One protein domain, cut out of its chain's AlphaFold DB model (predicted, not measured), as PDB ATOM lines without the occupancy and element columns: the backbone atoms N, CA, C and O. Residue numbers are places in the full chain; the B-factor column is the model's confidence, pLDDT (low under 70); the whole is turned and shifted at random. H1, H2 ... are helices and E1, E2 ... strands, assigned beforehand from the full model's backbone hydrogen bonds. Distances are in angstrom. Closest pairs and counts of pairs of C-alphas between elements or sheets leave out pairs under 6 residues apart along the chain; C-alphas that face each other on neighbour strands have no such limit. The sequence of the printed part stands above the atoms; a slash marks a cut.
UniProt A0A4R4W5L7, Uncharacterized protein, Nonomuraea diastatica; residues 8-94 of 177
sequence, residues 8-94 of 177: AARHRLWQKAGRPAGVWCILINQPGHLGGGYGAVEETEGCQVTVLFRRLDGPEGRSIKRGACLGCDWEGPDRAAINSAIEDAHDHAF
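Overview. This is residues 8 to 94 of the 177 residues of an uncharacterized protein of Nonomuraea diastatica (UniProt A0A4R4W5L7). A small antiparallel sheet of three strands sits in the middle, with H2 packed along one face over E3 and E2, and the shorter H1 over the other face, closest to edge strand E1. Long loops without named elements, residues 29 to 48 and 70 to 81, link E1 to E2 and E3 to H2. The printed part has 87 residues, with two named helices and three named strands in the order H1, E1, E2, E3, H2; the sheet's order is E1, E2, E3. The class is mixed, helices and strands, though under half of the residues are in named elements. The whole is compact, with a radius of gyration of the C-alphas of 12.1 A and spans of 38 by 26 by 21 A.

Along the chain. The strand E2, residues 49 to 55, is 20.3 A long from first to last C-alpha and begins at C-alpha 49, (-23.355, -50.884, 73.120). E3, residues 63 to 69, measures 19.3 A, and E1, residues 25 to 28, measures 9.4 A. H2, residues 82 to 93, is 16.5 A long and ends at C-alpha 93, (-28.124, -47.387, 74.110). H1, residues 8 to 16, is 12.2 A long and begins at C-alpha 8, (-24.255, -62.409, 76.217).

Arrangement. E1, E2 and E3 form a meander, each strand the antiparallel neighbour of the one before. The hairpin E2 and E3 has an angle of 155 degrees between directions, with N 52 and O 66 within hydrogen-bond range at 2.9 A. The hairpin E1 and E2 has 129 degrees, with N 53 and O 25 at 2.8 A. The helices lie on opposite faces of the sheet, giving three layers, a sheet with helices on both faces. H2 has a height of 6.4 A over the sheet and runs along the strands, at 13 degrees to E3 on the local plane. It lies over E3 and only just over E2, on which 3 of its C-alphas fall. The closest C-alphas of H2 and E3 are those of Ala 85 and Gly 67, 4.2 A apart. H1 has a height of 9.9 A and runs slantwise to the strands, at 33 degrees to E2 on the local plane. The closest C-alphas of H1 and E1 are those of His 11 and Cys 25, 4.3 A apart. H1 and H2 are apart. In both helices every O i to N i+4 pair is within hydrogen-bond range.

Size, cuts and confidence. The two C-alphas farthest apart, those of Glu 45 and Pro 59, are 39.9 A apart. The printed part has no cut. The links E1 to E2, 20 residues, and E3 to H2, 12 residues, are long. The mean pLDDT of the printed part is 85.8, and residues 30 to 40 are under 70.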
ATOM      1  N   ALA A   8     -24.914 -61.516  75.268       89.19
ATOM      2  CA  ALA A   8     -24.255 -62.409  76.217       89.19
ATOM      3  C   ALA A   8     -24.694 -63.871  76.039       89.19
ATOM      4  O   ALA A   8     -23.854 -64.770  75.972       89.19
ATOM      5  N   ALA A   9     -25.997 -64.122  75.883       90.12
ATOM      6  CA  ALA A   9     -26.530 -65.469  75.697       90.12
ATOM      7  C   ALA A   9     -26.014 -66.120  74.400       90.12
ATOM      8  O   ALA A   9     -25.578 -67.276  74.415       90.12
ATOM      9  N   ARG A  10     -25.970 -65.365  73.296       91.38
ATOM     10  CA  ARG A  10     -25.380 -65.823  72.028       91.38
ATOM     11  C   ARG A  10     -23.891 -66.121  72.158       91.38
ATOM     12  O   ARG A  10     -23.442 -67.179  71.721       91.38
ATOM     13  N   HIS A  11     -23.130 -65.235  72.800       90.19
ATOM     14  CA  HIS A  11     -21.697 -65.446  72.980       90.19
ATOM     15  C   HIS A  11     -21.394 -66.688  73.833       90.19
ATOM     16  O   HIS A  11     -20.537 -67.488  73.462       90.19
ATOM     17  N   ARG A  12     -22.146 -66.916  74.920       88.38
ATOM     18  CA  ARG A  12     -22.030 -68.135  75.741       88.38
ATOM     19  C   ARG A  12     -22.339 -69.398  74.935       88.38
ATOM     20  O   ARG A  12     -21.624 -70.391  75.065       88.38
ATOM     21  N   LEU A  13     -23.360 -69.365  74.073       89.88
ATOM     22  CA  LEU A  13     -23.668 -70.478  73.169       89.88
ATOM     23  C   LEU A  13     -22.503 -70.760  72.210       89.88
ATOM     24  O   LEU A  13     -22.104 -71.913  72.061       89.88
ATOM     25  N   TRP A  14     -21.926 -69.720  71.602       90.25
ATOM     26  CA  TRP A  14     -20.760 -69.849  70.725       90.25
ATOM     27  C   TRP A  14     -19.543 -70.442  71.448       90.25
ATOM     28  O   TRP A  14     -18.905 -71.351  70.918       90.25
ATOM     29  N   GLN A  15     -19.249 -69.991  72.673       88.69
ATOM     30  CA  GLN A  15     -18.176 -70.557  73.498       88.69
ATOM     31  C   GLN A  15     -18.428 -72.040  73.808       88.69
ATOM     32  O   GLN A  15     -17.553 -72.873  73.565       88.69
ATOM     33  N   LYS A  16     -19.635 -72.382  74.283       89.25
ATOM     34  CA  LYS A  16     -20.026 -73.758  74.632       89.25
ATOM     35  C   LYS A  16     -19.978 -74.709  73.434       89.25
ATOM     36  O   LYS A  16     -19.632 -75.872  73.598       89.25
ATOM     37  N   ALA A  17     -20.305 -74.221  72.240       89.06
ATOM     38  CA  ALA A  17     -20.303 -75.007  71.010       89.06
ATOM     39  C   ALA A  17     -18.901 -75.219  70.400       89.06
ATOM     40  O   ALA A  17     -18.798 -75.765  69.307       89.06
ATOM     41  N   GLY A  18     -17.823 -74.772  71.057       88.44
ATOM     42  CA  GLY A  18     -16.467 -74.898  70.512       88.44
ATOM     43  C   GLY A  18     -16.151 -73.876  69.418       88.44
ATOM     44  O   GLY A  18     -15.303 -74.127  68.568       88.44
ATOM     45  N   ARG A  19     -16.805 -72.706  69.456       86.25
ATOM     46  CA  ARG A  19     -16.557 -71.550  68.576       86.25
ATOM     47  C   ARG A  19     -16.790 -71.810  67.077       86.25
ATOM     48  O   ARG A  19     -15.954 -71.419  66.255       86.25
ATOM     49  N   PRO A  20     -17.914 -72.432  66.689       87.88
ATOM     50  CA  PRO A  20     -18.163 -72.789  65.299       87.88
ATOM     51  C   PRO A  20     -18.412 -71.547  64.428       87.88
ATOM     52  O   PRO A  20     -18.807 -70.479  64.911       87.88
ATOM     53  N   ALA A  21     -18.227 -71.709  63.116       86.31
ATOM     54  CA  ALA A  21     -18.840 -70.815  62.140       86.31
ATOM     55  C   ALA A  21     -20.375 -70.926  62.213       86.31
ATOM     56  O   ALA A  21     -20.928 -71.826  62.847       86.31
ATOM     57  N   GLY A  22     -21.082 -69.959  61.639       88.94
ATOM     58  CA  GLY A  22     -22.537 -69.981  61.608       88.94
ATOM     59  C   GLY A  22     -23.213 -69.704  62.957       88.94
ATOM     60  O   GLY A  22     -24.442 -69.699  62.998       88.94
ATOM     61  N   VAL A  23     -22.481 -69.378  64.025       91.25
ATOM     62  CA  VAL A  23     -23.044 -68.975  65.327       91.25
ATOM     63  C   VAL A  23     -22.584 -67.560  65.685       91.25
ATOM     64  O   VAL A  23     -21.453 -67.170  65.401       91.25
ATOM     65  N   TRP A  24     -23.488 -66.774  66.267       92.81
ATOM     66  CA  TRP A  24     -23.224 -65.396  66.680       92.81
ATOM     67  C   TRP A  24     -22.323 -65.327  67.916       92.81
ATOM     68  O   TRP A  24     -22.572 -66.010  68.906       92.81
ATOM     69  N   CYS A  25     -21.336 -64.436  67.895       91.62
ATOM     70  CA  CYS A  25     -20.495 -64.105  69.040       91.62
ATOM     71  C   CYS A  25     -20.261 -62.592  69.131       91.62
ATOM     72  O   CYS A  25     -20.407 -61.871  68.146       91.62
ATOM     73  N   ILE A  26     -19.911 -62.090  70.313       91.25
ATOM     74  CA  ILE A  26     -19.480 -60.700  70.481       91.25
ATOM     75  C   ILE A  26     -18.150 -60.463  69.752       91.25
ATOM     76  O   ILE A  26     -17.193 -61.214  69.900       91.25
ATOM     77  N   LEU A  27     -18.093 -59.394  68.964       89.12
ATOM     78  CA  LEU A  27     -16.885 -58.890  68.314       89.12
ATOM     79  C   LEU A  27     -16.260 -57.745  69.113       89.12
ATOM     80  O   LEU A  27     -15.046 -57.718  69.304       89.12
ATOM     81  N   ILE A  28     -17.095 -56.812  69.583       87.19
ATOM     82  CA  ILE A  28     -16.676 -55.660  70.390       87.19
ATOM     83  C   ILE A  28     -17.437 -55.685  71.713       87.19
ATOM     84  O   ILE A  28     -18.666 -55.619  71.702       87.19
ATOM     85  N   ASN A  29     -16.714 -55.788  72.830       79.81
ATOM     86  CA  ASN A  29     -17.284 -55.757  74.180       79.81
ATOM     87  C   ASN A  29     -17.275 -54.325  74.759       79.81
ATOM     88  O   ASN A  29     -16.687 -53.432  74.150       79.81
ATOM     89  N   GLN A  30     -17.887 -54.101  75.926       67.94
ATOM     90  CA  GLN A  30     -17.993 -52.777  76.554       67.94
ATOM     91  C   GLN A  30     -16.867 -52.420  77.541       67.94
ATOM     92  O   GLN A  30     -16.285 -53.317  78.146       67.94
ATOM     93  N   PRO A  31     -16.590 -51.112  77.739       57.09
ATOM     94  CA  PRO A  31     -16.823 -50.037  76.785       57.09
ATOM     95  C   PRO A  31     -15.667 -50.043  75.776       57.09
ATOM     96  O   PRO A  31     -14.614 -49.460  75.994       57.09
ATOM     97  N   GLY A  32     -15.823 -50.799  74.688       52.41
ATOM     98  CA  GLY A  32     -14.893 -50.847  73.565       52.41
ATOM     99  C   GLY A  32     -13.708 -51.816  73.630       52.41
ATOM    100  O   GLY A  32     -12.807 -51.716  72.794       52.41
ATOM    101  N   HIS A  33     -13.679 -52.777  74.555       58.25
ATOM    102  CA  HIS A  33     -12.598 -53.759  74.570       58.25
ATOM    103  C   HIS A  33     -12.630 -54.621  73.292       58.25
ATOM    104  O   HIS A  33     -13.496 -55.487  73.103       58.25
ATOM    105  N   LEU A  34     -11.663 -54.381  72.401       51.34
ATOM    106  CA  LEU A  34     -11.368 -55.203  71.229       51.34
ATOM    107  C   LEU A  34     -10.722 -56.516  71.695       51.34
ATOM    108  O   LEU A  34      -9.512 -56.698  71.631       51.34
ATOM    109  N   GLY A  35     -11.548 -57.427  72.197       51.12
ATOM    110  CA  GLY A  35     -11.133 -58.759  72.653       51.12
ATOM    111  C   GLY A  35     -12.276 -59.773  72.662       51.12
ATOM    112  O   GLY A  35     -12.146 -60.842  73.258       51.12
ATOM    113  N   GLY A  36     -13.394 -59.443  71.996       48.28
ATOM    114  CA  GLY A  36     -14.690 -60.125  72.087       48.28
ATOM    115  C   GLY A  36     -14.698 -61.623  71.770       48.28
ATOM    116  O   GLY A  36     -15.692 -62.278  72.035       48.28
ATOM    117  N   GLY A  37     -13.605 -62.205  71.271       53.22
ATOM    118  CA  GLY A  37     -13.494 -63.651  71.062       53.22
ATOM    119  C   GLY A  37     -12.994 -64.467  72.265       53.22
ATOM    120  O   GLY A  37     -13.097 -65.695  72.224       53.22
ATOM    121  N   TYR A  38     -12.413 -63.842  73.296       55.47
ATOM    122  CA  TYR A  38     -11.632 -64.570  74.315       55.47
ATOM    123  C   TYR A  38     -11.910 -64.172  75.772       55.47
ATOM    124  O   TYR A  38     -11.549 -64.938  76.662       55.47
ATOM    125  N   GLY A  39     -12.526 -63.015  76.023       61.88
ATOM    126  CA  GLY A  39     -12.801 -62.520  77.377       61.88
ATOM    127  C   GLY A  39     -14.140 -62.986  77.954       61.88
ATOM    128  O   GLY A  39     -15.041 -63.393  77.219       61.88
ATOM    129  N   ALA A  40     -14.276 -62.896  79.278       64.06
ATOM    130  CA  ALA A  40     -15.571 -63.022  79.937       64.06
ATOM    131  C   ALA A  40     -16.518 -61.907  79.459       64.06
ATOM    132  O   ALA A  40     -16.097 -60.771  79.228       64.06
ATOM    133  N   VAL A  41     -17.793 -62.251  79.287       71.00
ATOM    134  CA  VAL A  41     -18.853 -61.292  78.962       71.00
ATOM    135  C   VAL A  41     -19.660 -61.071  80.223       71.00
ATOM    136  O   VAL A  41     -20.373 -61.974  80.670       71.00
ATOM    137  N   GLU A  42     -19.532 -59.878  80.780       71.62
ATOM    138  CA  GLU A  42     -20.342 -59.428  81.901       71.62
ATOM    139  C   GLU A  42     -21.549 -58.673  81.344       71.62
ATOM    140  O   GLU A  42     -21.419 -57.804  80.480       71.62
ATOM    141  N   GLU A  43     -22.738 -59.077  81.787       72.31
ATOM    142  CA  GLU A  43     -23.953 -58.303  81.548       72.31
ATOM    143  C   GLU A  43     -23.884 -57.029  82.386       72.31
ATOM    144  O   GLU A  43     -23.327 -57.019  83.484       72.31
ATOM    145  N   THR A  44     -24.428 -55.946  81.849       74.94
ATOM    146  CA  THR A  44     -24.345 -54.628  82.477       74.94
ATOM    147  C   THR A  44     -25.706 -54.196  82.989       74.94
ATOM    148  O   THR A  44     -26.723 -54.431  82.337       74.94
ATOM    149  N   GLU A  45     -25.732 -53.479  84.109       74.62
ATOM    150  CA  GLU A  45     -26.927 -52.744  84.514       74.62
ATOM    151  C   GLU A  45     -27.147 -51.578  83.536       74.62
ATOM    152  O   GLU A  45     -26.334 -50.661  83.430       74.62
ATOM    153  N   GLY A  46     -28.236 -51.642  82.765       85.31
ATOM    154  CA  GLY A  46     -28.585 -50.633  81.763       85.31
ATOM    155  C   GLY A  46     -28.042 -50.906  80.355       85.31
ATOM    156  O   GLY A  46     -27.195 -51.770  80.127       85.31
ATOM    157  N   CYS A  47     -28.578 -50.169  79.379       90.94
ATOM    158  CA  CYS A  47     -28.283 -50.407  77.969       90.94
ATOM    159  C   CYS A  47     -26.849 -50.001  77.619       90.94
ATOM    160  O   CYS A  47     -26.443 -48.864  77.841       90.94
ATOM    161  N   GLN A  48     -26.093 -50.937  77.052       89.81
ATOM    162  CA  GLN A  48     -24.679 -50.773  76.742       89.81
ATOM    163  C   GLN A  48     -24.382 -51.377  75.361       89.81
ATOM    164  O   GLN A  48     -24.789 -52.499  75.056       89.81
ATOM    165  N   VAL A  49     -23.694 -50.606  74.523       91.69
ATOM    166  CA  VAL A  49     -23.355 -50.884  73.120       91.69
ATOM    167  C   VAL A  49     -22.485 -52.130  72.960       91.69
ATOM    168  O   VAL A  49     -21.366 -52.194  73.435       91.69
ATOM    169  N   THR A  50     -22.898 -53.104  72.165       92.00
ATOM    170  CA  THR A  50     -21.986 -54.163  71.708       92.00
ATOM    171  C   THR A  50     -22.229 -54.482  70.243       92.00
ATOM    172  O   THR A  50     -23.209 -54.043  69.639       92.00
ATOM    173  N   VAL A  51     -21.301 -55.218  69.642       93.50
ATOM    174  CA  VAL A  51     -21.427 -55.683  68.266       93.50
ATOM    175  C   VAL A  51     -21.338 -57.193  68.251       93.50
ATOM    176  O   VAL A  51     -20.331 -57.766  68.667       93.50
ATOM    177  N   LEU A  52     -22.376 -57.822  67.714       94.00
ATOM    178  CA  LEU A  52     -22.374 -59.232  67.371       94.00
ATOM    179  C   LEU A  52     -21.758 -59.444  65.990       94.00
ATOM    180  O   LEU A  52     -21.890 -58.614  65.092       94.00
ATOM    181  N   PHE A  53     -21.124 -60.592  65.816       93.12
ATOM    182  CA  PHE A  53     -20.509 -61.062  64.587       93.12
ATOM    183  C   PHE A  53     -20.861 -62.526  64.362       93.12
ATOM    184  O   PHE A  53     -20.877 -63.331  65.291       93.12
ATOM    185  N   ARG A  54     -21.106 -62.880  63.105       93.00
ATOM    186  CA  ARG A  54     -21.266 -64.260  62.662       93.00
ATOM    187  C   ARG A  54     -20.496 -64.441  61.368       93.00
ATOM    188  O   ARG A  54     -20.770 -63.767  60.373       93.00
ATOM    189  N   ARG A  55     -19.536 -65.365  61.383       91.00
ATOM    190  CA  ARG A  55     -18.914 -65.876  60.158       91.00
ATOM    191  C   ARG A  55     -19.916 -66.808  59.486       91.00
ATOM    192  O   ARG A  55     -20.433 -67.707  60.141       91.00
ATOM    193  N   LEU A  56     -20.214 -66.562  58.220       88.69
ATOM    194  CA  LEU A  56     -21.075 -67.411  57.411       88.69
ATOM    195  C   LEU A  56     -20.278 -68.607  56.891       88.69
ATOM    196  O   LEU A  56     -19.078 -68.490  56.633       88.69
ATOM    197  N   ASP A  57     -20.963 -69.731  56.718       82.25
ATOM    198  CA  ASP A  57     -20.394 -70.906  56.069       82.25
ATOM    199  C   ASP A  57     -20.189 -70.637  54.568       82.25
ATOM    200  O   ASP A  57     -20.972 -69.927  53.931       82.25
ATOM    201  N   GLY A  58     -19.115 -71.192  54.001       78.38
ATOM    202  CA  GLY A  58     -18.773 -71.069  52.582       78.38
ATOM    203  C   GLY A  58     -17.334 -70.598  52.325       78.38
ATOM    204  O   GLY A  58     -16.671 -70.083  53.228       78.38
ATOM    205  N   PRO A  59     -16.841 -70.755  51.084       72.56
ATOM    206  CA  PRO A  59     -15.432 -70.534  50.738       72.56
ATOM    207  C   PRO A  59     -14.983 -69.076  50.899       72.56
ATOM    208  O   PRO A  59     -13.816 -68.813  51.164       72.56
ATOM    209  N   GLU A  60     -15.908 -68.120  50.783       77.38
ATOM    210  CA  GLU A  60     -15.604 -66.688  50.879       77.38
ATOM    211  C   GLU A  60     -15.421 -66.189  52.321       77.38
ATOM    212  O   GLU A  60     -14.988 -65.057  52.528       77.38
ATOM    213  N   GLY A  61     -15.800 -66.981  53.335       75.06
ATOM    214  CA  GLY A  61     -15.654 -66.594  54.743       75.06
ATOM    215  C   GLY A  61     -16.353 -65.277  55.114       75.06
ATOM    216  O   GLY A  61     -15.894 -64.562  56.011       75.06
ATOM    217  N   ARG A  62     -17.448 -64.934  54.415       88.50
ATOM    218  CA  ARG A  62     -18.206 -63.692  54.634       88.50
ATOM    219  C   ARG A  62     -18.674 -63.585  56.081       88.50
ATOM    220  O   ARG A  62     -18.886 -64.578  56.770       88.50
ATOM    221  N   SER A  63     -18.860 -62.355  56.548       91.38
ATOM    222  CA  SER A  63     -19.345 -62.106  57.902       91.38
ATOM    223  C   SER A  63     -20.421 -61.042  57.946       91.38
ATOM    224  O   SER A  63     -20.307 -59.993  57.306       91.38
ATOM    225  N   ILE A  64     -21.420 -61.290  58.779       95.75
ATOM    226  CA  ILE A  64     -22.478 -60.341  59.111       95.75
ATOM    227  C   ILE A  64     -22.317 -59.881  60.557       95.75
ATOM    228  O   ILE A  64     -21.723 -60.580  61.384       95.75
ATOM    229  N   LYS A  65     -22.790 -58.669  60.832       96.00
ATOM    230  CA  LYS A  65     -22.712 -58.018  62.136       96.00
ATOM    231  C   LYS A  65     -24.085 -57.504  62.532       96.00
ATOM    232  O   LYS A  65     -24.885 -57.198  61.658       96.00
ATOM    233  N   ARG A  66     -24.328 -57.361  63.829       97.25
ATOM    234  CA  ARG A  66     -25.490 -56.643  64.369       97.25
ATOM    235  C   ARG A  66     -25.024 -55.714  65.468       97.25
ATOM    236  O   ARG A  66     -24.140 -56.090  66.240       97.25
ATOM    237  N   GLY A  67     -25.629 -54.536  65.555       96.19
ATOM    238  CA  GLY A  67     -25.637 -53.819  66.823       96.19
ATOM    239  C   GLY A  67     -26.403 -54.647  67.848       96.19
ATOM    240  O   GLY A  67     -27.370 -55.316  67.490       96.19
ATOM    241  N   ALA A  68     -25.972 -54.661  69.099       95.19
ATOM    242  CA  ALA A  68     -26.707 -55.325  70.167       95.19
ATOM    243  C   ALA A  68     -26.496 -54.605  71.500       95.19
ATOM    244  O   ALA A  68     -25.669 -53.695  71.607       95.19
ATOM    245  N   CYS A  69     -27.264 -55.018  72.501       92.88
ATOM    246  CA  CYS A  69     -27.182 -54.514  73.861       92.88
ATOM    247  C   CYS A  69     -26.599 -55.574  74.811       92.88
ATOM    248  O   CYS A  69     -26.900 -56.760  74.672       92.88
ATOM    249  N   LEU A  70     -25.768 -55.158  75.775       89.44
ATOM    250  CA  LEU A  70     -25.313 -56.023  76.879       89.44
ATOM    251  C   LEU A  70     -26.220 -55.994  78.113       89.44
ATOM    252  O   LEU A  70     -26.100 -56.883  78.951       89.44
ATOM    253  N   GLY A  71     -27.112 -55.007  78.229       89.62
ATOM    254  CA  GLY A  71     -28.038 -54.889  79.363       89.62
ATOM    255  C   GLY A  71     -29.465 -55.359  79.084       89.62
ATOM    256  O   GLY A  71     -30.283 -55.397  79.997       89.62
ATOM    257  N   CYS A  72     -29.796 -55.694  77.835       92.50
ATOM    258  CA  CYS A  72     -31.088 -56.266  77.456       92.50
ATOM    259  C   CYS A  72     -30.946 -57.167  76.216       92.50
ATOM    260  O   CYS A  72     -29.845 -57.374  75.704       92.50
ATOM    261  N   ASP A  73     -32.053 -57.718  75.721       94.50
ATOM    262  CA  ASP A  73     -32.079 -58.657  74.593       94.50
ATOM    263  C   ASP A  73     -32.129 -57.986  73.205       94.50
ATOM    264  O   ASP A  73     -32.258 -58.672  72.184       94.50
ATOM    265  N   TRP A  74     -32.013 -56.654  73.150       95.75
ATOM    266  CA  TRP A  74     -32.089 -55.901  71.904       95.75
ATOM    267  C   TRP A  74     -30.939 -56.244  70.945       95.75
ATOM    268  O   TRP A  74     -29.761 -56.305  71.315       95.75
ATOM    269  N   GLU A  75     -31.304 -56.412  69.672       96.75
ATOM    270  CA  GLU A  75     -30.409 -56.664  68.546       96.75
ATOM    271  C   GLU A  75     -30.914 -55.899  67.319       96.75
ATOM    272  O   GLU A  75     -32.102 -55.950  66.990       96.75
ATOM    273  N   GLY A  76     -29.998 -55.233  66.624       96.81
ATOM    274  CA  GLY A  76     -30.239 -54.557  65.359       96.81
ATOM    275  C   GLY A  76     -30.265 -55.504  64.149       96.81
ATOM    276  O   GLY A  76     -30.070 -56.717  64.279       96.81
ATOM    277  N   PRO A  77     -30.497 -54.954  62.945       97.44
ATOM    278  CA  PRO A  77     -30.535 -55.722  61.702       97.44
ATOM    279  C   PRO A  77     -29.153 -56.251  61.293       97.44
ATOM    280  O   PRO A  77     -28.115 -55.782  61.762       97.44
ATOM    281  N   ASP A  78     -29.135 -57.202  60.353       96.88
ATOM    282  CA  ASP A  78     -27.894 -57.685  59.743       96.88
ATOM    283  C   ASP A  78     -27.207 -56.573  58.935       96.88
ATOM    284  O   ASP A  78     -27.772 -55.988  58.009       96.88
ATOM    285  N   ARG A  79     -25.944 -56.305  59.266       97.12
ATOM    286  CA  ARG A  79     -25.076 -55.331  58.605       97.12
ATOM    287  C   ARG A  79     -23.845 -56.016  58.026       97.12
ATOM    288  O   ARG A  79     -23.189 -56.830  58.679       97.12
ATOM    289  N   ALA A  80     -23.473 -55.628  56.809       93.69
ATOM    290  CA  ALA A  80     -22.185 -56.008  56.229       93.69
ATOM    291  C   ALA A  80     -21.029 -55.204  56.857       93.69
ATOM    292  O   ALA A  80     -19.972 -55.762  57.179       93.69
ATOM    293  N   ALA A  81     -21.249 -53.899  57.065       93.06
ATOM    294  CA  ALA A  81     -20.280 -52.957  57.612       93.06
ATOM    295  C   ALA A  81     -20.386 -52.845  59.139       93.06
ATOM    296  O   ALA A  81     -21.478 -52.739  59.696       93.06
ATOM    297  N   ILE A  82     -19.233 -52.824  59.814       92.94
ATOM    298  CA  ILE A  82     -19.169 -52.730  61.278       92.94
ATOM    299  C   ILE A  82     -19.655 -51.374  61.800       92.94
ATOM    300  O   ILE A  82     -20.329 -51.339  62.821       92.94
ATOM    301  N   ASN A  83     -19.385 -50.279  61.081       94.75
ATOM    302  CA  ASN A  83     -19.836 -48.947  61.483       94.75
ATOM    303  C   ASN A  83     -21.357 -48.883  61.623       94.75
ATOM    304  O   ASN A  83     -21.835 -48.433  62.650       94.75
ATOM    305  N   SER A  84     -22.110 -49.417  60.657       96.44
ATOM    306  CA  SER A  84     -23.575 -49.428  60.735       96.44
ATOM    307  C   SER A  84     -24.083 -50.228  61.938       96.44
ATOM    308  O   SER A  84     -25.017 -49.800  62.598       96.44
ATOM    309  N   ALA A  85     -23.442 -51.354  62.271       96.88
ATOM    310  CA  ALA A  85     -23.791 -52.124  63.468       96.88
ATOM    311  C   ALA A  85     -23.479 -51.353  64.765       96.88
ATOM    312  O   ALA A  85     -24.269 -51.378  65.703       96.88
ATOM    313  N   ILE A  86     -22.345 -50.646  64.811       95.38
ATOM    314  CA  ILE A  86     -21.989 -49.767  65.933       95.38
ATOM    315  C   ILE A  86     -23.018 -48.639  66.062       95.38
ATOM    316  O   ILE A  86     -23.468 -48.357  67.166       95.38
ATOM    317  N   GLU A  87     -23.392 -47.999  64.956       96.75
ATOM    318  CA  GLU A  87     -24.375 -46.918  64.934       96.75
ATOM    319  C   GLU A  87     -25.744 -47.381  65.438       96.75
ATOM    320  O   GLU A  87     -26.297 -46.695  66.291       96.75
ATOM    321  N   ASP A  88     -26.239 -48.537  64.970       97.81
ATOM    322  CA  ASP A  88     -27.506 -49.127  65.429       97.81
ATOM    323  C   ASP A  88     -27.490 -49.345  66.950       97.81
ATOM    324  O   ASP A  88     -28.441 -49.016  67.656       97.81
ATOM    325  N   ALA A  89     -26.394 -49.903  67.480       96.00
ATOM    326  CA  ALA A  89     -26.261 -50.127  68.917       96.00
ATOM    327  C   ALA A  89     -26.247 -48.817  69.711       96.00
ATOM    328  O   ALA A  89     -26.784 -48.762  70.818       96.00
ATOM    329  N   HIS A  90     -25.681 -47.749  69.147       96.31
ATOM    330  CA  HIS A  90     -25.685 -46.442  69.789       96.31
ATOM    331  C   HIS A  90     -27.059 -45.783  69.791       96.31
ATOM    332  O   HIS A  90     -27.381 -45.187  70.811       96.31
ATOM    333  N   ASP A  91     -27.887 -45.862  68.736       97.19
ATOM    334  CA  ASP A  91     -29.248 -45.321  68.884       97.19
ATOM    335  C   ASP A  91     -30.218 -46.164  69.697       97.19
ATOM    336  O   ASP A  91     -31.229 -45.633  70.156       97.19
ATOM    337  N   HIS A  92     -29.849 -47.398  70.030       96.56
ATOM    338  CA  HIS A  92     -30.478 -48.096  71.141       96.56
ATOM    339  C   HIS A  92     -29.988 -47.595  72.513       96.56
ATOM    340  O   HIS A  92     -30.801 -47.200  73.346       96.56
ATOM    341  N   ALA A  93     -28.674 -47.612  72.767       94.25
ATOM    342  CA  ALA A  93     -28.124 -47.387  74.110       94.25
ATOM    343  C   ALA A  93     -27.998 -45.905  74.510       94.25
ATOM    344  O   ALA A  93     -28.054 -45.578  75.692       94.25
ATOM    345  N   PHE A  94     -27.849 -45.005  73.537       94.75
ATOM    346  CA  PHE A  94     -27.631 -43.572  73.740       94.75
ATOM    347  C   PHE A  94     -28.557 -42.726  72.849       94.75
ATOM    348  O   PHE A  94     -28.084 -42.044  71.934       94.75
TER     349      PHE A  94